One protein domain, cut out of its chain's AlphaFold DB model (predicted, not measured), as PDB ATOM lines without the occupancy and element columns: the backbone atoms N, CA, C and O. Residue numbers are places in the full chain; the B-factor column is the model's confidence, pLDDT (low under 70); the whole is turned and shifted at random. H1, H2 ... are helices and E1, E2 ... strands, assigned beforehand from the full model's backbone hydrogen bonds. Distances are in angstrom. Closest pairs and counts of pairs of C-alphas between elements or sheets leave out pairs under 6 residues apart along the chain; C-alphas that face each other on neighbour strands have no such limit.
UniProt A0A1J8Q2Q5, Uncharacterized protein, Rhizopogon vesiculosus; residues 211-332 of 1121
ATOM      1  N   HIS A 211     -35.288 -27.339 -41.733       89.81
ATOM      2  CA  HIS A 211     -34.752 -26.942 -43.023       89.81
ATOM      3  C   HIS A 211     -33.805 -28.024 -43.577       89.81
ATOM      4  O   HIS A 211     -32.929 -28.492 -42.843       89.81
ATOM      5  N   PRO A 212     -33.892 -28.390 -44.874       89.19
ATOM      6  CA  PRO A 212     -33.056 -29.445 -45.456       89.19
ATOM      7  C   PRO A 212     -31.553 -29.246 -45.225       89.19
ATOM      8  O   PRO A 212     -30.831 -30.198 -44.945       89.19
ATOM      9  N   SER A 213     -31.079 -27.998 -45.275       89.94
ATOM     10  CA  SER A 213     -29.677 -27.665 -45.002       89.94
ATOM     11  C   SER A 213     -29.228 -28.001 -43.579       89.94
ATOM     12  O   SER A 213     -28.095 -28.434 -43.391       89.94
ATOM     13  N   HIS A 214     -30.099 -27.825 -42.579       90.06
ATOM     14  CA  HIS A 214     -29.792 -28.215 -41.205       90.06
ATOM     15  C   HIS A 214     -29.717 -29.738 -41.090       90.06
ATOM     16  O   HIS A 214     -28.760 -30.262 -40.532       90.06
ATOM     17  N   VAL A 215     -30.690 -30.446 -41.675       87.88
ATOM     18  CA  VAL A 215     -30.744 -31.916 -41.652       87.88
ATOM     19  C   VAL A 215     -29.517 -32.538 -42.325       87.88
ATOM     20  O   VAL A 215     -28.987 -33.528 -41.836       87.88
ATOM     21  N   VAL A 216     -29.009 -31.947 -43.408       88.00
ATOM     22  CA  VAL A 216     -27.778 -32.428 -44.062       88.00
ATOM     23  C   VAL A 216     -26.541 -32.241 -43.178       88.00
ATOM     24  O   VAL A 216     -25.691 -33.126 -43.146       88.00
ATOM     25  N   LEU A 217     -26.423 -31.107 -42.478       88.56
ATOM     26  CA  LEU A 217     -25.242 -30.788 -41.669       88.56
ATOM     27  C   LEU A 217     -25.231 -31.472 -40.297       88.56
ATOM     28  O   LEU A 217     -24.173 -31.882 -39.829       88.56
ATOM     29  N   PHE A 218     -26.389 -31.555 -39.646       85.50
ATOM     30  CA  PHE A 218     -26.514 -31.935 -38.233       85.50
ATOM     31  C   PHE A 218     -27.541 -33.058 -38.007       85.50
ATOM     32  O   PHE A 218     -27.811 -33.446 -36.872       85.50
ATOM     33  N   GLY A 219     -28.166 -33.581 -39.066       80.19
ATOM     34  CA  GLY A 219     -29.259 -34.543 -38.936       80.19
ATOM     35  C   GLY A 219     -30.443 -33.963 -38.158       80.19
ATOM     36  O   GLY A 219     -30.808 -32.794 -38.297       80.19
ATOM     37  N   HIS A 220     -31.031 -34.795 -37.301       75.38
ATOM     38  CA  HIS A 220     -32.105 -34.404 -36.383       75.38
ATOM     39  C   HIS A 220     -31.588 -33.974 -34.999       75.38
ATOM     40  O   HIS A 220     -32.356 -33.946 -34.033       75.38
ATOM     41  N   GLN A 221     -30.293 -33.656 -34.890       76.19
ATOM     42  CA  GLN A 221     -29.684 -33.201 -33.647       76.19
ATOM     43  C   GLN A 221     -30.256 -31.849 -33.214       76.19
ATOM     44  O   GLN A 221     -30.501 -30.961 -34.030       76.19
ATOM     45  N   VAL A 222     -30.435 -31.680 -31.905       81.12
ATOM     46  CA  VAL A 222     -30.802 -30.394 -31.320       81.12
ATOM     47  C   VAL A 222     -29.542 -29.697 -30.821       81.12
ATOM     48  O   VAL A 222     -28.906 -30.163 -29.873       81.12
ATOM     49  N   LEU A 223     -29.207 -28.571 -31.447       82.31
ATOM     50  CA  LEU A 223     -28.034 -27.770 -31.104       82.31
ATOM     51  C   LEU A 223     -28.329 -26.803 -29.948       82.31
ATOM     52  O   LEU A 223     -29.341 -26.098 -29.976       82.31
ATOM     53  N   ASP A 224     -27.412 -26.731 -28.978       79.56
ATOM     54  CA  ASP A 224     -27.410 -25.695 -27.937       79.56
ATOM     55  C   ASP A 224     -26.904 -24.379 -28.550       79.56
ATOM     56  O   ASP A 224     -25.759 -24.273 -29.016       79.56
ATOM     57  N   VAL A 225     -27.783 -23.382 -28.605       85.69
ATOM     58  CA  VAL A 225     -27.544 -22.086 -29.251       85.69
ATOM     59  C   VAL A 225     -27.874 -20.944 -28.308       85.69
ATOM     60  O   VAL A 225     -28.622 -21.125 -27.358       85.69
ATOM     61  N   PHE A 226     -27.358 -19.755 -28.600       81.56
ATOM     62  CA  PHE A 226     -27.729 -18.518 -27.922       81.56
ATOM     63  C   PHE A 226     -28.004 -17.402 -28.945       81.56
ATOM     64  O   PHE A 226     -27.429 -17.418 -30.040       81.56
ATOM     65  N   PRO A 227     -28.869 -16.419 -28.629       83.69
ATOM     66  CA  PRO A 227     -29.103 -15.275 -29.507       83.69
ATOM     67  C   PRO A 227     -27.829 -14.446 -29.742       83.69
ATOM     68  O   PRO A 227     -27.113 -14.122 -28.795       83.69
ATOM     69  N   THR A 228     -27.559 -14.056 -30.989       83.88
ATOM     70  CA  THR A 228     -26.394 -13.227 -31.359       83.88
ATOM     71  C   THR A 228     -26.802 -11.847 -31.886       83.88
ATOM     72  O   THR A 228     -27.919 -11.657 -32.365       83.88
ATOM     73  N   LYS A 229     -25.887 -10.870 -31.791       77.62
ATOM     74  CA  LYS A 229     -26.040  -9.507 -32.342       77.62
ATOM     75  C   LYS A 229     -25.365  -9.332 -33.709       77.62
ATOM     76  O   LYS A 229     -25.317  -8.218 -34.228       77.62
ATOM     77  N   ASN A 230     -24.824 -10.406 -34.285       80.62
ATOM     78  CA  ASN A 230     -24.160 -10.358 -35.585       80.62
ATOM     79  C   ASN A 230     -25.160  -9.969 -36.687       80.62
ATOM     80  O   ASN A 230     -26.268 -10.498 -36.752       80.62
ATOM     81  N   ALA A 231     -24.769  -9.043 -37.566       79.38
ATOM     82  CA  ALA A 231     -25.654  -8.528 -38.606       79.38
ATOM     83  C   ALA A 231     -26.142  -9.650 -39.543       79.38
ATOM     84  O   ALA A 231     -25.344 -10.393 -40.115       79.38
ATOM     85  N   GLY A 232     -27.462  -9.767 -39.705       82.25
ATOM     86  CA  GLY A 232     -28.085 -10.796 -40.542       82.25
ATOM     87  C   GLY A 232     -28.056 -12.214 -39.959       82.25
ATOM     88  O   GLY A 232     -28.373 -13.149 -40.692       82.25
ATOM     89  N   MET A 233     -27.677 -12.372 -38.685       90.38
ATOM     90  CA  MET A 233     -27.715 -13.625 -37.925       90.38
ATOM     91  C   MET A 233     -28.572 -13.450 -36.670       90.38
ATOM     92  O   MET A 233     -28.656 -12.366 -36.099       90.38
ATOM     93  N   GLU A 234     -29.211 -14.527 -36.228       88.62
ATOM     94  CA  GLU A 234     -30.113 -14.525 -35.075       88.62
ATOM     95  C   GLU A 234     -29.610 -15.394 -33.928       88.62
ATOM     96  O   GLU A 234     -29.763 -15.002 -32.771       88.62
ATOM     97  N   PHE A 235     -28.979 -16.529 -34.238       90.69
ATOM     98  CA  PHE A 235     -28.468 -17.488 -33.261       90.69
ATOM     99  C   PHE A 235     -27.024 -17.886 -33.572       90.69
ATOM    100  O   PHE A 235     -26.598 -17.873 -34.727       90.69
ATOM    101  N   ALA A 236     -26.281 -18.269 -32.539       88.69
ATOM    102  CA  ALA A 236     -24.938 -18.826 -32.633       88.69
ATOM    103  C   ALA A 236     -24.824 -20.077 -31.746       88.69
ATOM    104  O   ALA A 236     -25.455 -20.138 -30.691       88.69
ATOM    105  N   THR A 237     -24.041 -21.081 -32.147       86.62
ATOM    106  CA  THR A 237     -23.816 -22.283 -31.319       86.62
ATOM    107  C   THR A 237     -23.054 -21.949 -30.047       86.62
ATOM    108  O   THR A 237     -22.091 -21.191 -30.071       86.62
ATOM    109  N   LYS A 238     -23.441 -22.523 -28.910       80.81
ATOM    110  CA  LYS A 238     -22.760 -22.250 -27.634       80.81
ATOM    111  C   LYS A 238     -21.358 -22.863 -27.569       80.81
ATOM    112  O   LYS A 238     -20.453 -22.283 -26.976       80.81
ATOM    113  N   SER A 239     -21.184 -24.029 -28.185       77.56
ATOM    114  CA  SER A 239     -19.907 -24.727 -28.333       77.56
ATOM    115  C   SER A 239     -19.460 -24.762 -29.794       77.56
ATOM    116  O   SER A 239     -20.273 -24.663 -30.716       77.56
ATOM    117  N   LEU A 240     -18.157 -24.962 -30.004       82.12
ATOM    118  CA  LEU A 240     -17.599 -25.170 -31.337       82.12
ATOM    119  C   LEU A 240     -17.942 -26.567 -31.854       82.12
ATOM    120  O   LEU A 240     -17.751 -27.560 -31.152       82.12
ATOM    121  N   ILE A 241     -18.378 -26.642 -33.107       81.81
ATOM    122  CA  ILE A 241     -18.648 -27.887 -33.826       81.81
ATOM    123  C   ILE A 241     -17.480 -28.120 -34.784       81.81
ATOM    124  O   ILE A 241     -17.235 -27.308 -35.669       81.81
ATOM    125  N   HIS A 242     -16.694 -29.180 -34.572       79.69
ATOM    126  CA  HIS A 242     -15.471 -29.461 -35.350       79.69
ATOM    127  C   HIS A 242     -14.478 -28.275 -35.444       79.69
ATOM    128  O   HIS A 242     -13.753 -28.130 -36.427       79.69
ATOM    129  N   GLY A 243     -14.426 -27.414 -34.418       81.88
ATOM    130  CA  GLY A 243     -13.587 -26.205 -34.405       81.88
ATOM    131  C   GLY A 243     -14.193 -24.991 -35.126       81.88
ATOM    132  O   GLY A 243     -13.506 -23.983 -35.312       81.88
ATOM    133  N   PHE A 244     -15.467 -25.072 -35.516       86.94
ATOM    134  CA  PHE A 244     -16.219 -23.992 -36.143       86.94
ATOM    135  C   PHE A 244     -17.303 -23.454 -35.211       86.94
ATOM    136  O   PHE A 244     -18.023 -24.204 -34.552       86.94
ATOM    137  N   GLN A 245     -17.428 -22.135 -35.197       89.75
ATOM    138  CA  GLN A 245     -18.576 -21.425 -34.659       89.75
ATOM    139  C   GLN A 245     -19.648 -21.367 -35.750       89.75
ATOM    140  O   GLN A 245     -19.353 -20.917 -36.860       89.75
ATOM    141  N   ILE A 246     -20.868 -21.830 -35.464       92.56
ATOM    142  CA  ILE A 246     -21.966 -21.836 -36.442       92.56
ATOM    143  C   ILE A 246     -22.966 -20.738 -36.094       92.56
ATOM    144  O   ILE A 246     -23.339 -20.571 -34.931       92.56
ATOM    145  N   TYR A 247     -23.406 -20.007 -37.111       92.62
ATOM    146  CA  TYR A 247     -24.395 -18.945 -37.019       92.62
ATOM    147  C   TYR A 247     -25.613 -19.284 -37.878       92.62
ATOM    148  O   TYR A 247     -25.477 -19.792 -38.993       92.62
ATOM    149  N   PHE A 248     -26.797 -18.974 -37.362       93.81
ATOM    150  CA  PHE A 248     -28.078 -19.184 -38.028       93.81
ATOM    151  C   PHE A 248     -28.821 -17.856 -38.109       93.81
ATOM    152  O   PHE A 248     -28.921 -17.144 -37.109       93.81
ATOM    153  N   GLY A 249     -29.372 -17.527 -39.271       92.06
ATOM    154  CA  GLY A 249     -30.167 -16.317 -39.473       92.06
ATOM    155  C   GLY A 249     -31.212 -16.491 -40.562       92.06
ATOM    156  O   GLY A 249     -31.125 -17.415 -41.368       92.06
ATOM    157  N   MET A 250     -32.195 -15.597 -40.593       88.56
ATOM    158  CA  MET A 250     -33.198 -15.537 -41.651       88.56
ATOM    159  C   MET A 250     -32.937 -14.315 -42.542       88.56
ATOM    160  O   MET A 250     -32.822 -13.193 -42.046       88.56
ATOM    161  N   ARG A 251     -32.855 -14.502 -43.865       87.75
ATOM    162  CA  ARG A 251     -32.777 -13.399 -44.842       87.75
ATOM    163  C   ARG A 251     -33.837 -13.609 -45.918       87.75
ATOM    164  O   ARG A 251     -33.805 -14.624 -46.596       87.75
ATOM    165  N   ASN A 252     -34.755 -12.652 -46.090       83.44
ATOM    166  CA  ASN A 252     -35.868 -12.749 -47.050       83.44
ATOM    167  C   ASN A 252     -36.651 -14.076 -46.940       83.44
ATOM    168  O   ASN A 252     -36.921 -14.713 -47.951       83.44
ATOM    169  N   GLU A 253     -36.961 -14.505 -45.712       82.94
ATOM    170  CA  GLU A 253     -37.632 -15.787 -45.409       82.94
ATOM    171  C   GLU A 253     -36.827 -17.062 -45.751       82.94
ATOM    172  O   GLU A 253     -37.332 -18.168 -45.564       82.94
ATOM    173  N   GLU A 254     -35.563 -16.946 -46.176       86.88
ATOM    174  CA  GLU A 254     -34.662 -18.085 -46.380       86.88
ATOM    175  C   GLU A 254     -33.705 -18.278 -45.193       86.88
ATOM    176  O   GLU A 254     -33.150 -17.323 -44.634       86.88
ATOM    177  N   VAL A 255     -33.484 -19.545 -44.827       90.88
ATOM    178  CA  VAL A 255     -32.537 -19.940 -43.778       90.88
ATOM    179  C   VAL A 255     -31.108 -19.781 -44.283       90.88
ATOM    180  O   VAL A 255     -30.697 -20.428 -45.246       90.88
ATOM    181  N   VAL A 256     -30.322 -18.978 -43.569       93.06
ATOM    182  CA  VAL A 256     -28.892 -18.781 -43.807       93.06
ATOM    183  C   VAL A 256     -28.102 -19.442 -42.686       93.06
ATOM    184  O   VAL A 256     -28.344 -19.188 -41.504       93.06
ATOM    185  N   ILE A 257     -27.140 -20.284 -43.066       94.50
ATOM    186  CA  ILE A 257     -26.201 -20.931 -42.147       94.50
ATOM    187  C   ILE A 257     -24.797 -20.470 -42.519       94.50
ATOM    188  O   ILE A 257     -24.357 -20.665 -43.654       94.50
ATOM    189  N   GLN A 258     -24.095 -19.871 -41.564       94.38
ATOM    190  CA  GLN A 258     -22.697 -19.484 -41.715       94.38
ATOM    191  C   GLN A 258     -21.824 -20.251 -40.729       94.38
ATOM    192  O   GLN A 258     -22.238 -20.548 -39.612       94.38
ATOM    193  N   SER A 259     -20.599 -20.560 -41.135       92.44
ATOM    194  CA  SER A 259     -19.586 -21.142 -40.265       92.44
ATOM    195  C   SER A 259     -18.319 -20.298 -40.286       92.44
ATOM    196  O   SER A 259     -17.920 -19.764 -41.320       92.44
ATOM    197  N   GLN A 260     -17.688 -20.169 -39.124       89.62
ATOM    198  CA  GLN A 260     -16.425 -19.462 -38.965       89.62
ATOM    199  C   GLN A 260     -15.458 -20.344 -38.188       89.62
ATOM    200  O   GLN A 260     -15.765 -20.811 -37.090       89.62
ATOM    201  N   ARG A 261     -14.278 -20.596 -38.756       86.38
ATOM    202  CA  ARG A 261     -13.258 -21.412 -38.090       86.38
ATOM    203  C   ARG A 261     -12.576 -20.600 -36.994       86.38
ATOM    204  O   ARG A 261     -12.026 -19.543 -37.286       86.38
ATOM    205  N   ILE A 262     -12.534 -21.118 -35.768       80.00
ATOM    206  CA  ILE A 262     -11.781 -20.481 -34.680       80.00
ATOM    207  C   ILE A 262     -10.430 -21.186 -34.540       80.00
ATOM    208  O   ILE A 262     -10.360 -22.338 -34.116       80.00
ATOM    209  N   GLN A 263      -9.344 -20.502 -34.914       67.44
ATOM    210  CA  GLN A 263      -7.977 -20.963 -34.653       67.44
ATOM    211  C   GLN A 263      -7.396 -20.195 -33.465       67.44
ATOM    212  O   GLN A 263      -7.535 -18.978 -33.353       67.44
ATOM    213  N   SER A 264      -6.753 -20.923 -32.554       54.12
ATOM    214  CA  SER A 264      -6.182 -20.386 -31.320       54.12
ATOM    215  C   SER A 264      -5.280 -19.174 -31.597       54.12
ATOM    216  O   SER A 264      -4.194 -19.330 -32.149       54.12
ATOM    217  N   GLN A 265      -5.740 -18.004 -31.134       48.25
ATOM    218  CA  GLN A 265      -5.092 -16.678 -31.081       48.25
ATOM    219  C   GLN A 265      -5.345 -15.662 -32.216       48.25
ATOM    220  O   GLN A 265      -4.844 -14.543 -32.103       48.25
ATOM    221  N   ARG A 266      -6.170 -15.942 -33.238       49.81
ATOM    222  CA  ARG A 266      -6.705 -14.884 -34.131       49.81
ATOM    223  C   ARG A 266      -8.179 -15.127 -34.457       49.81
ATOM    224  O   ARG A 266      -8.525 -16.186 -34.969       49.81
ATOM    225  N   GLU A 267      -9.025 -14.127 -34.215       51.81
ATOM    226  CA  GLU A 267     -10.427 -14.059 -34.673       51.81
ATOM    227  C   GLU A 267     -10.515 -13.775 -36.189       51.81
ATOM    228  O   GLU A 267     -11.280 -12.927 -36.628       51.81
ATOM    229  N   ASP A 268      -9.687 -14.436 -37.001       57.31
ATOM    230  CA  ASP A 268      -9.539 -14.134 -38.432       57.31
ATOM    231  C   ASP A 268      -9.576 -15.428 -39.259       57.31
ATOM    232  O   ASP A 268      -8.649 -15.779 -39.989       57.31
ATOM    233  N   GLY A 269     -10.624 -16.225 -39.033       67.50
ATOM    234  CA  GLY A 269     -10.970 -17.358 -39.887       67.50
ATOM    235  C   GLY A 269     -11.964 -16.932 -40.964       67.50
ATOM    236  O   GLY A 269     -12.888 -16.170 -40.673       67.50
ATOM    237  N   ASP A 270     -11.800 -17.456 -42.183       81.44
ATOM    238  CA  ASP A 270     -12.720 -17.208 -43.297       81.44
ATOM    239  C   ASP A 270     -14.169 -17.541 -42.915       81.44
ATOM    240  O   ASP A 270     -14.460 -18.604 -42.353       81.44
ATOM    241  N   LEU A 271     -15.077 -16.621 -43.247       90.06
ATOM    242  CA  LEU A 271     -16.512 -16.787 -43.056       90.06
ATOM    243  C   LEU A 271     -17.092 -17.543 -44.253       90.06
ATOM    244  O   LEU A 271     -17.058 -17.059 -45.389       90.06
ATOM    245  N   LEU A 272     -17.623 -18.734 -43.988       93.62
ATOM    246  CA  LEU A 272     -18.217 -19.605 -44.992       93.62
ATOM    247  C   LEU A 272     -19.739 -19.550 -44.885       93.62
ATOM    248  O   LEU A 272     -20.290 -19.772 -43.809       93.62
ATOM    249  N   GLU A 273     -20.430 -19.301 -45.990       94.75
ATOM    250  CA  GLU A 273     -21.888 -19.369 -46.083       94.75
ATOM    251  C   GLU A 273     -22.303 -20.642 -46.821       94.75
ATOM    252  O   GLU A 273     -21.735 -20.993 -47.853       94.75
ATOM    253  N   LEU A 274     -23.271 -21.370 -46.275       95.25
ATOM    254  CA  LEU A 274     -23.763 -22.593 -46.891       95.25
ATOM    255  C   LEU A 274     -24.680 -22.265 -48.073       95.25
ATOM    256  O   LEU A 274     -25.662 -21.543 -47.912       95.25
ATOM    257  N   ILE A 275     -24.427 -22.886 -49.223       94.31
ATOM    258  CA  ILE A 275     -25.339 -22.838 -50.367       94.31
ATOM    259  C   ILE A 275     -26.319 -24.021 -50.282       94.31
ATOM    260  O   ILE A 275     -25.887 -25.177 -50.284       94.31
ATOM    261  N   PRO A 276     -27.643 -23.778 -50.222       91.94
ATOM    262  CA  PRO A 276     -28.633 -24.850 -50.256       91.94
ATOM    263  C   PRO A 276     -28.590 -25.629 -51.576       91.94
ATOM    264  O   PRO A 276     -28.533 -25.036 -52.652       91.94
ATOM    265  N   ARG A 277     -28.731 -26.960 -51.504       90.38
ATOM    266  CA  ARG A 277     -28.703 -27.861 -52.677       90.38
ATOM    267  C   ARG A 277     -29.658 -27.436 -53.796       90.38
ATOM    268  O   ARG A 277     -29.278 -27.447 -54.960       90.38
ATOM    269  N   GLY A 278     -30.869 -27.000 -53.442       88.25
ATOM    270  CA  GLY A 278     -31.884 -26.577 -54.411       88.25
ATOM    271  C   GLY A 278     -31.492 -25.357 -55.255       88.25
ATOM    272  O   GLY A 278     -32.079 -25.147 -56.310       88.25
ATOM    273  N   LYS A 279     -30.491 -24.565 -54.839       89.50
ATOM    274  CA  LYS A 279     -29.991 -23.422 -55.623       89.50
ATOM    275  C   LYS A 279     -29.037 -23.836 -56.749       89.50
ATOM    276  O   LYS A 279     -28.794 -23.017 -57.620       89.50
ATOM    277  N   ILE A 280     -28.495 -25.057 -56.715       89.94
ATOM    278  CA  ILE A 280     -27.444 -25.532 -57.636       89.94
ATOM    279  C   ILE A 280     -27.787 -26.867 -58.322       89.94
ATOM    280  O   ILE A 280     -26.986 -27.402 -59.086       89.94
ATOM    281  N   GLU A 281     -28.964 -27.436 -58.042       87.25
ATOM    282  CA  GLU A 281     -29.370 -28.773 -58.499       87.25
ATOM    283  C   GLU A 281     -29.394 -28.918 -60.029       87.25
ATOM    284  O   GLU A 281     -29.158 -30.005 -60.552       87.25
ATOM    285  N   SER A 282     -29.656 -27.823 -60.744       86.31
ATOM    286  CA  SER A 282     -29.715 -27.801 -62.213       86.31
ATOM    287  C   SER A 282     -28.415 -27.355 -62.884       86.31
ATOM    288  O   SER A 282     -28.375 -27.322 -64.109       86.31
ATOM    289  N   ASP A 283     -27.372 -27.042 -62.108       88.62
ATOM    290  CA  ASP A 283     -26.116 -26.476 -62.620       88.62
ATOM    291  C   ASP A 283     -24.940 -27.465 -62.549       88.62
ATOM    292  O   ASP A 283     -23.942 -27.307 -63.253       88.62
ATOM    293  N   PHE A 284     -25.045 -28.512 -61.720       91.69
ATOM    294  CA  PHE A 284     -23.977 -29.493 -61.504       91.69
ATOM    295  C   PHE A 284     -24.487 -30.937 -61.566       91.69
ATOM    296  O   PHE A 284     -25.665 -31.194 -61.311       91.69
ATOM    297  N   PRO A 285     -23.598 -31.912 -61.838       92.44
ATOM    298  CA  PRO A 285     -23.929 -33.327 -61.720       92.44
ATOM    299  C   PRO A 285     -24.504 -33.676 -60.345       92.44
ATOM    300  O   PRO A 285     -23.997 -33.230 -59.313       92.44
ATOM    301  N   ALA A 286     -25.504 -34.554 -60.315       91.75
ATOM    302  CA  ALA A 286     -26.233 -34.942 -59.113       91.75
ATOM    303  C   ALA A 286     -25.311 -35.467 -57.997       91.75
ATOM    304  O   ALA A 286     -25.531 -35.160 -56.830       91.75
ATOM    305  N   SER A 287     -24.233 -36.186 -58.325       90.25
ATOM    306  CA  SER A 287     -23.245 -36.640 -57.331       90.25
ATOM    307  C   SER A 287     -22.522 -35.478 -56.631       90.25
ATOM    308  O   SER A 287     -22.243 -35.534 -55.433       90.25
ATOM    309  N   LEU A 288     -22.266 -34.374 -57.337       92.12
ATOM    310  CA  LEU A 288     -21.672 -33.165 -56.760       92.12
ATOM    311  C   LEU A 288     -22.683 -32.307 -55.990       92.12
ATOM    312  O   LEU A 288     -22.264 -31.448 -55.223       92.12
ATOM    313  N   VAL A 289     -23.987 -32.548 -56.139       92.81
ATOM    314  CA  VAL A 289     -25.051 -31.851 -55.395       92.81
ATOM    315  C   VAL A 289     -25.470 -32.639 -54.148       92.81
ATOM    316  O   VAL A 289     -25.591 -32.079 -53.061       92.81
ATOM    317  N   TYR A 290     -25.685 -33.946 -54.280       90.50
ATOM    318  CA  TYR A 290     -26.274 -34.774 -53.226       90.50
ATOM    319  C   TYR A 290     -25.238 -35.414 -52.292       90.50
ATOM    320  O   TYR A 290     -25.513 -35.546 -51.096       90.50
ATOM    321  N   ASP A 291     -24.036 -35.729 -52.789       91.25
ATOM    322  CA  ASP A 291     -22.972 -36.349 -51.980       91.25
ATOM    323  C   ASP A 291     -22.017 -35.319 -51.350       91.25
ATOM    324  O   ASP A 291     -21.054 -35.687 -50.667       91.25
ATOM    325  N   HIS A 292     -22.283 -34.022 -51.557       93.62
ATOM    326  CA  HIS A 292     -21.447 -32.915 -51.095       93.62
ATOM    327  C   HIS A 292     -22.253 -31.837 -50.344       93.62
ATOM    328  O   HIS A 292     -23.485 -31.768 -50.410       93.62
ATOM    329  N   VAL A 293     -21.516 -31.014 -49.604       94.69
ATOM    330  CA  VAL A 293     -21.921 -29.791 -48.910       94.69
ATOM    331  C   VAL A 293     -21.152 -28.630 -49.536       94.69
ATOM    332  O   VAL A 293     -19.956 -28.749 -49.806       94.69
ATOM    333  N   HIS A 294     -21.830 -27.510 -49.767       95.19
ATOM    334  CA  HIS A 294     -21.333 -26.415 -50.602       95.19
ATOM    335  C   HIS A 294     -21.081 -25.178 -49.752       95.19
ATOM    336  O   HIS A 294     -22.020 -24.494 -49.348       95.19
ATOM    337  N   TRP A 295     -19.811 -24.891 -49.479       94.81
ATOM    338  CA  TRP A 295     -19.412 -23.733 -48.682       94.81
ATOM    339  C   TRP A 295     -18.911 -22.612 -49.586       94.81
ATOM    340  O   TRP A 295     -17.886 -22.759 -50.249       94.81
ATOM    341  N   LEU A 296     -19.612 -21.481 -49.590       94.06
ATOM    342  CA  LEU A 296     -19.167 -20.239 -50.206       94.06
ATOM    343  C   LEU A 296     -18.262 -19.490 -49.235       94.06
ATOM    344  O   LEU A 296     -18.720 -18.996 -48.207       94.06
ATOM    345  N   ASN A 297     -16.991 -19.349 -49.578       91.94
ATOM    346  CA  ASN A 297     -16.103 -18.456 -48.859       91.94
ATOM    347  C   ASN A 297     -16.400 -17.006 -49.264       91.94
ATOM    348  O   ASN A 297     -16.223 -16.624 -50.422       91.94
ATOM    349  N   LEU A 298     -16.865 -16.198 -48.308       89.06
ATOM    350  CA  LEU A 298     -17.266 -14.815 -48.559       89.06
ATOM    351  C   LEU A 298     -16.073 -13.879 -48.820       89.06
ATOM    352  O   LEU A 298     -16.266 -12.836 -49.445       89.06
ATOM    353  N   SER A 299     -14.858 -14.242 -48.388       87.56
ATOM    354  CA  SER A 299     -13.641 -13.458 -48.644       87.56
ATOM    355  C   SER A 299     -13.110 -13.708 -50.058       87.56
ATOM    356  O   SER A 299     -12.861 -12.763 -50.808       87.56
ATOM    357  N   THR A 300     -13.001 -14.976 -50.461       87.25
ATOM    358  CA  THR A 300     -12.453 -15.360 -51.771       87.25
ATOM    359  C   THR A 300     -13.497 -15.422 -52.883       87.25
ATOM    360  O   THR A 300     -13.122 -15.480 -54.051       87.25
ATOM    361  N   ARG A 301     -14.797 -15.414 -52.549       88.62
ATOM    362  CA  ARG A 301     -15.914 -15.680 -53.476       88.62
ATOM    363  C   ARG A 301     -15.739 -17.006 -54.230       88.62
ATOM    364  O   ARG A 301     -15.967 -17.081 -55.437       88.62
ATOM    365  N   ALA A 302     -15.313 -18.046 -53.520       91.44
ATOM    366  CA  ALA A 302     -15.155 -19.393 -54.060       91.44
ATOM    367  C   ALA A 302     -16.137 -20.356 -53.393       91.44
ATOM    368  O   ALA A 302     -16.331 -20.288 -52.180       91.44
ATOM    369  N   ILE A 303     -16.725 -21.271 -54.164       94.25
ATOM    370  CA  ILE A 303     -17.553 -22.358 -53.631       94.25
ATOM    371  C   ILE A 303     -16.707 -23.621 -53.562       94.25
ATOM    372  O   ILE A 303     -16.250 -24.117 -54.590       94.25
ATOM    373  N   GLU A 304     -16.533 -24.162 -52.364       94.69
ATOM    374  CA  GLU A 304     -15.891 -25.454 -52.143       94.69
ATOM    375  C   GLU A 304     -16.953 -26.548 -51.957       94.69
ATOM    376  O   GLU A 304     -17.833 -26.450 -51.098       94.69
ATOM    377  N   PHE A 305     -16.851 -27.608 -52.755       95.44
ATOM    378  CA  PHE A 305     -17.724 -28.777 -52.716       95.44
ATOM    379  C   PHE A 305     -17.060 -29.832 -51.829       95.44
ATOM    380  O   PHE A 305     -16.152 -30.545 -52.266       95.44
ATOM    381  N   ARG A 306     -17.500 -29.936 -50.575       94.31
ATOM    382  CA  ARG A 306     -16.929 -30.864 -49.590       94.31
ATOM    383  C   ARG A 306     -17.772 -32.132 -49.496       94.31
ATOM    384  O   ARG A 306     -18.976 -32.013 -49.295       94.31
ATOM    385  N   PRO A 307     -17.199 -33.342 -49.603       93.94
ATOM    386  CA  PRO A 307     -17.960 -34.576 -49.414       93.94
ATOM    387  C   PRO A 307     -18.679 -34.589 -48.060       93.94
ATOM    388  O   PRO A 307     -18.095 -34.175 -47.061       93.94
ATOM    389  N   VAL A 308     -19.906 -35.119 -47.992       91.25
ATOM    390  CA  VAL A 308     -20.717 -35.130 -46.750       91.25
ATOM    391  C   VAL A 308     -19.961 -35.755 -45.564       91.25
ATOM    392  O   VAL A 308     -20.047 -35.266 -44.443       91.25
ATOM    393  N   LYS A 309     -19.144 -36.789 -45.810       88.56
ATOM    394  CA  LYS A 309     -18.336 -37.458 -44.769       88.56
ATOM    395  C   LYS A 309     -17.237 -36.575 -44.163       88.56
ATOM    396  O   LYS A 309     -16.830 -36.822 -43.035       88.56
ATOM    397  N   THR A 310     -16.747 -35.586 -44.905       90.62
ATOM    398  CA  THR A 310     -15.658 -34.673 -44.514       90.62
ATOM    399  C   THR A 310     -16.101 -33.217 -44.690       90.62
ATOM    400  O   THR A 310     -15.324 -32.360 -45.102       90.62
ATOM    401  N   MET A 311     -17.376 -32.925 -44.404       90.81
ATOM    402  CA  MET A 311     -18.033 -31.645 -44.717       90.81
ATOM    403  C   MET A 311     -17.414 -30.411 -44.036       90.81
ATOM    404  O   MET A 311     -17.610 -29.287 -44.499       90.81
ATOM    405  N   TRP A 312     -16.651 -30.601 -42.957       88.88
ATOM    406  CA  TRP A 312     -15.976 -29.528 -42.217       88.88
ATOM    407  C   TRP A 312     -14.506 -29.339 -42.617       88.88
ATOM    408  O   TRP A 312     -13.912 -28.308 -42.305       88.88
ATOM    409  N   GLU A 313     -13.911 -30.308 -43.315       87.06
ATOM    410  CA  GLU A 313     -12.477 -30.335 -43.599       87.06
ATOM    411  C   GLU A 313     -12.186 -29.772 -45.000       87.06
ATOM    412  O   GLU A 313     -12.635 -30.348 -45.998       87.06
ATOM    413  N   PRO A 314     -11.435 -28.657 -45.115       86.81
ATOM    414  CA  PRO A 314     -10.965 -28.193 -46.413       86.81
ATOM    415  C   PRO A 314      -9.937 -29.178 -46.976       86.81
ATOM    416  O   PRO A 314      -9.117 -29.728 -46.235       86.81
ATOM    417  N   SER A 315      -9.953 -29.388 -48.290       87.69
ATOM    418  CA  SER A 315      -9.034 -30.316 -48.951       87.69
ATOM    419  C   SER A 315      -8.692 -29.857 -50.358       87.69
ATOM    420  O   SER A 315      -9.565 -29.468 -51.128       87.69
ATOM    421  N   ASN A 316      -7.426 -30.015 -50.746       85.56
ATOM    422  CA  ASN A 316      -6.975 -29.760 -52.119       85.56
ATOM    423  C   ASN A 316      -7.588 -30.740 -53.140       85.56
ATOM    424  O   ASN A 316      -7.480 -30.526 -54.345       85.56
ATOM    425  N   ASN A 317      -8.220 -31.817 -52.662       86.56
ATOM    426  CA  ASN A 317      -8.941 -32.783 -53.485       86.56
ATOM    427  C   ASN A 317     -10.434 -32.443 -53.643       86.56
ATOM    428  O   ASN A 317     -11.147 -33.191 -54.312       86.56
ATOM    429  N   ASN A 318     -10.923 -31.360 -53.036       92.62
ATOM    430  CA  ASN A 318     -12.298 -30.904 -53.221       92.62
ATOM    431  C   ASN A 318     -12.434 -30.146 -54.547       92.62
ATOM    432  O   ASN A 318     -11.466 -29.581 -55.060       92.62
ATOM    433  N   TRP A 319     -13.643 -30.136 -55.109       93.88
ATOM    434  CA  TRP A 319     -13.936 -29.251 -56.235       93.88
ATOM    435  C   TRP A 319     -14.104 -27.824 -55.719       93.88
ATOM    436  O   TRP A 319     -14.790 -27.606 -54.721       93.88
ATOM    437  N   VAL A 320     -13.491 -26.862 -56.402       93.94
ATOM    438  CA  VAL A 320     -13.592 -25.438 -56.081       93.94
ATOM    439  C   VAL A 320     -14.050 -24.684 -57.320       93.94
ATOM    440  O   VAL A 320     -13.400 -24.737 -58.361       93.94
ATOM    441  N   LEU A 321     -15.172 -23.980 -57.210       93.19
ATOM    442  CA  LEU A 321     -15.660 -23.057 -58.225       93.19
ATOM    443  C   LEU A 321     -15.278 -21.636 -57.828       93.19
ATOM    444  O   LEU A 321     -15.804 -21.094 -56.857       93.19
ATOM    445  N   GLN A 322     -14.379 -21.031 -58.595       88.25
ATOM    446  CA  GLN A 322     -13.995 -19.637 -58.418       88.25
ATOM    447  C   GLN A 322     -14.837 -18.755 -59.342       88.25
ATOM    448  O   GLN A 322     -14.798 -18.926 -60.564       88.25
ATOM    449  N   PHE A 323     -15.566 -17.788 -58.778       83.94
ATOM    450  CA  PHE A 323     -16.255 -16.790 -59.592       83.94
ATOM    451  C   PHE A 323     -15.245 -15.791 -60.165       83.94
ATOM    452  O   PHE A 323     -14.442 -15.217 -59.428       83.94
ATOM    453  N   THR A 324     -15.283 -15.582 -61.483       76.00
ATOM    454  CA  THR A 324     -14.463 -14.578 -62.177       76.00
ATOM    455  C   THR A 324     -15.347 -13.440 -62.684       76.00
ATOM    456  O   THR A 324     -16.376 -13.673 -63.318       76.00
ATOM    457  N   GLU A 325     -14.981 -12.188 -62.396       67.25
ATOM    458  CA  GLU A 325     -15.729 -11.026 -62.890       67.25
ATOM    459  C   GLU A 325     -15.516 -10.882 -64.408       67.25
ATOM    460  O   GLU A 325     -14.414 -10.593 -64.869       67.25
ATOM    461  N   GLY A 326     -16.574 -11.123 -65.193       65.38
ATOM    462  CA  GLY A 326     -16.555 -11.012 -66.658       65.38
ATOM    463  C   GLY A 326     -15.994 -12.226 -67.414       65.38
ATOM    464  O   GLY A 326     -15.826 -12.140 -68.630       65.38
ATOM    465  N   GLY A 327     -15.715 -13.340 -66.727       66.38
ATOM    466  CA  GLY A 327     -15.208 -14.587 -67.313       66.38
ATOM    467  C   GLY A 327     -16.120 -15.798 -67.080       66.38
ATOM    468  O   GLY A 327     -17.167 -15.707 -66.438       66.38
ATOM    469  N   HIS A 328     -15.718 -16.957 -67.605       71.00
ATOM    470  CA  HIS A 328     -16.380 -18.229 -67.313       71.00
ATOM    471  C   HIS A 328     -15.917 -18.746 -65.946       71.00
ATOM    472  O   HIS A 328     -14.719 -18.885 -65.699       71.00
ATOM    473  N   SER A 329     -16.864 -19.033 -65.052       84.44
ATOM    474  CA  SER A 329     -16.565 -19.674 -63.767       84.44
ATOM    475  C   SER A 329     -16.479 -21.182 -63.991       84.44
ATOM    476  O   SER A 329     -17.413 -21.775 -64.522       84.44
ATOM    477  N   VAL A 330     -15.355 -21.801 -63.630       86.06
ATOM    478  CA  VAL A 330     -15.106 -23.232 -63.869       86.06
ATOM    479  C   VAL A 330     -14.765 -23.907 -62.549       86.06
ATOM    480  O   VAL A 330     -13.894 -23.433 -61.821       86.06
ATOM    481  N   ALA A 331     -15.447 -25.012 -62.241       91.12
ATOM    482  CA  ALA A 331     -15.124 -25.818 -61.073       91.12
ATOM    483  C   ALA A 331     -13.872 -26.654 -61.363       91.12
ATOM    484  O   ALA A 331     -13.814 -27.376 -62.362       91.12
ATOM    485  N   GLN A 332     -12.868 -26.557 -60.496       91.12
ATOM    486  CA  GLN A 332     -11.576 -27.217 -60.663       91.12
ATOM    487  C   GLN A 332     -11.227 -28.082 -59.456       91.12
ATOM    488  O   GLN A 332     -11.587 -27.773 -58.322       91.12
TER     489      GLN A 332
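AT A GLANCE: This is residues 211 to 332 of the 1121 residues of an uncharacterized protein of Rhizopogon vesiculosus (UniProt A0A1J8Q2Q5). One long, strongly twisted sheet of nine strands, E1 to E9, makes the body, winding like a twisted ribbon from E1 at one edge to E9 at the other; two short helices, H1 and H2, are on one face of it, with no named helix on the opposite face. From edge to edge the strands' lines turn by 140 degrees, while the way across the sheet turns by just 4 degrees, and E5 and E6 lie nearest the middle. The printed part has 122 residues, with two named helices and nine named strands in the order H1 E1 E2 E3 E4 E5 H2 E6 E7 E8 E9; under half of the residues, 58, are in named elements, and the class is mixed, helices and strands. The sheet follows chain order, E1 - E2 - E3 - E4 - E5 - E6 - E7 - E8 - E9, all antiparallel. The whole is compact, with a radius of gyration of the C-alphas of 14.6 A, and rounded, with spans of 40 by 33 by 30 A.

IN THESE COORDINATES: Find C-alpha 212 at (-33.056, -29.445, -45.456); from there H1 runs through residues 212 to 218, 10.1 A long. Next come two strands of three residues each, E1 at residues 225 to 227 and E2 at residues 235 to 237. Look then for the longest strands, E3 at residues 244 to 251, 21.5 A, and E4 at residues 254 to 261, 23.2 A; E4 begins at C-alpha 254, at (-34.662, -18.085, -46.380). E5 takes residues 271 to 275, 13.0 A, and the short helix H2 residues 286 to 290. E6, residues 292 to 297, is 15.6 A long, and E7, residues 302 to 307, is 16.1 A. E8 covers residues 319 to 322, 9.9 A, and E9 residues 330 to 332, ending at C-alpha 332, at (-11.576, -27.217, -60.663).

HOW THE PARTS SIT: Begin with the sheet, where you will find two meanders, each strand the antiparallel neighbour of the one before: E1 E2 E3 E4 E5, and E6 E7 E8 E9. At one edge, the hairpin E1 and E2 has N 226 and O 236 within hydrogen-bond range at 2.9 A. The hairpin E3 and E4 stands at 158 degrees between directions, with N 247 and O 258 at 2.8 A. E5 and E6 are antiparallel at 136 degrees, with N 273 and O 296 at 2.8 A. In the hairpin E6 and E7, look at N 293 and O 306, 2.7 A apart. At the other edge, the hairpin E8 and E9 has N 320 and O 332 at 2.9 A. H1 is on the sheet at a height of 7.1 A, near E4, but over none of the strands, only just, for 2 of its C-alphas fall on E5. H2 is on the same face at a height of 8.4 A and only just over E6, with 3 of its C-alphas falling on that strand; the C-alphas of Leu 288 and Phe 305, the closest of H2 and E7, are 7.2 A apart. H1 and H2 are apart. In both helices each O i to N i+4 pair is within hydrogen-bond range.

THE WHOLE: The two C-alphas farthest apart, those of Asp 224 and Gly 326, are 42.8 A from each other. The printed part has no cut. The link from E7 to E8, with 11 residues, is long; the links E3 to E4, H2 to E6 and E6 to E7 are tight. The mean pLDDT of the printed part is 85.8, and the model's confidence is under 70 at residues 263 to 269, between E4 and E5, and at residues 325 to 327, between E8 and E9.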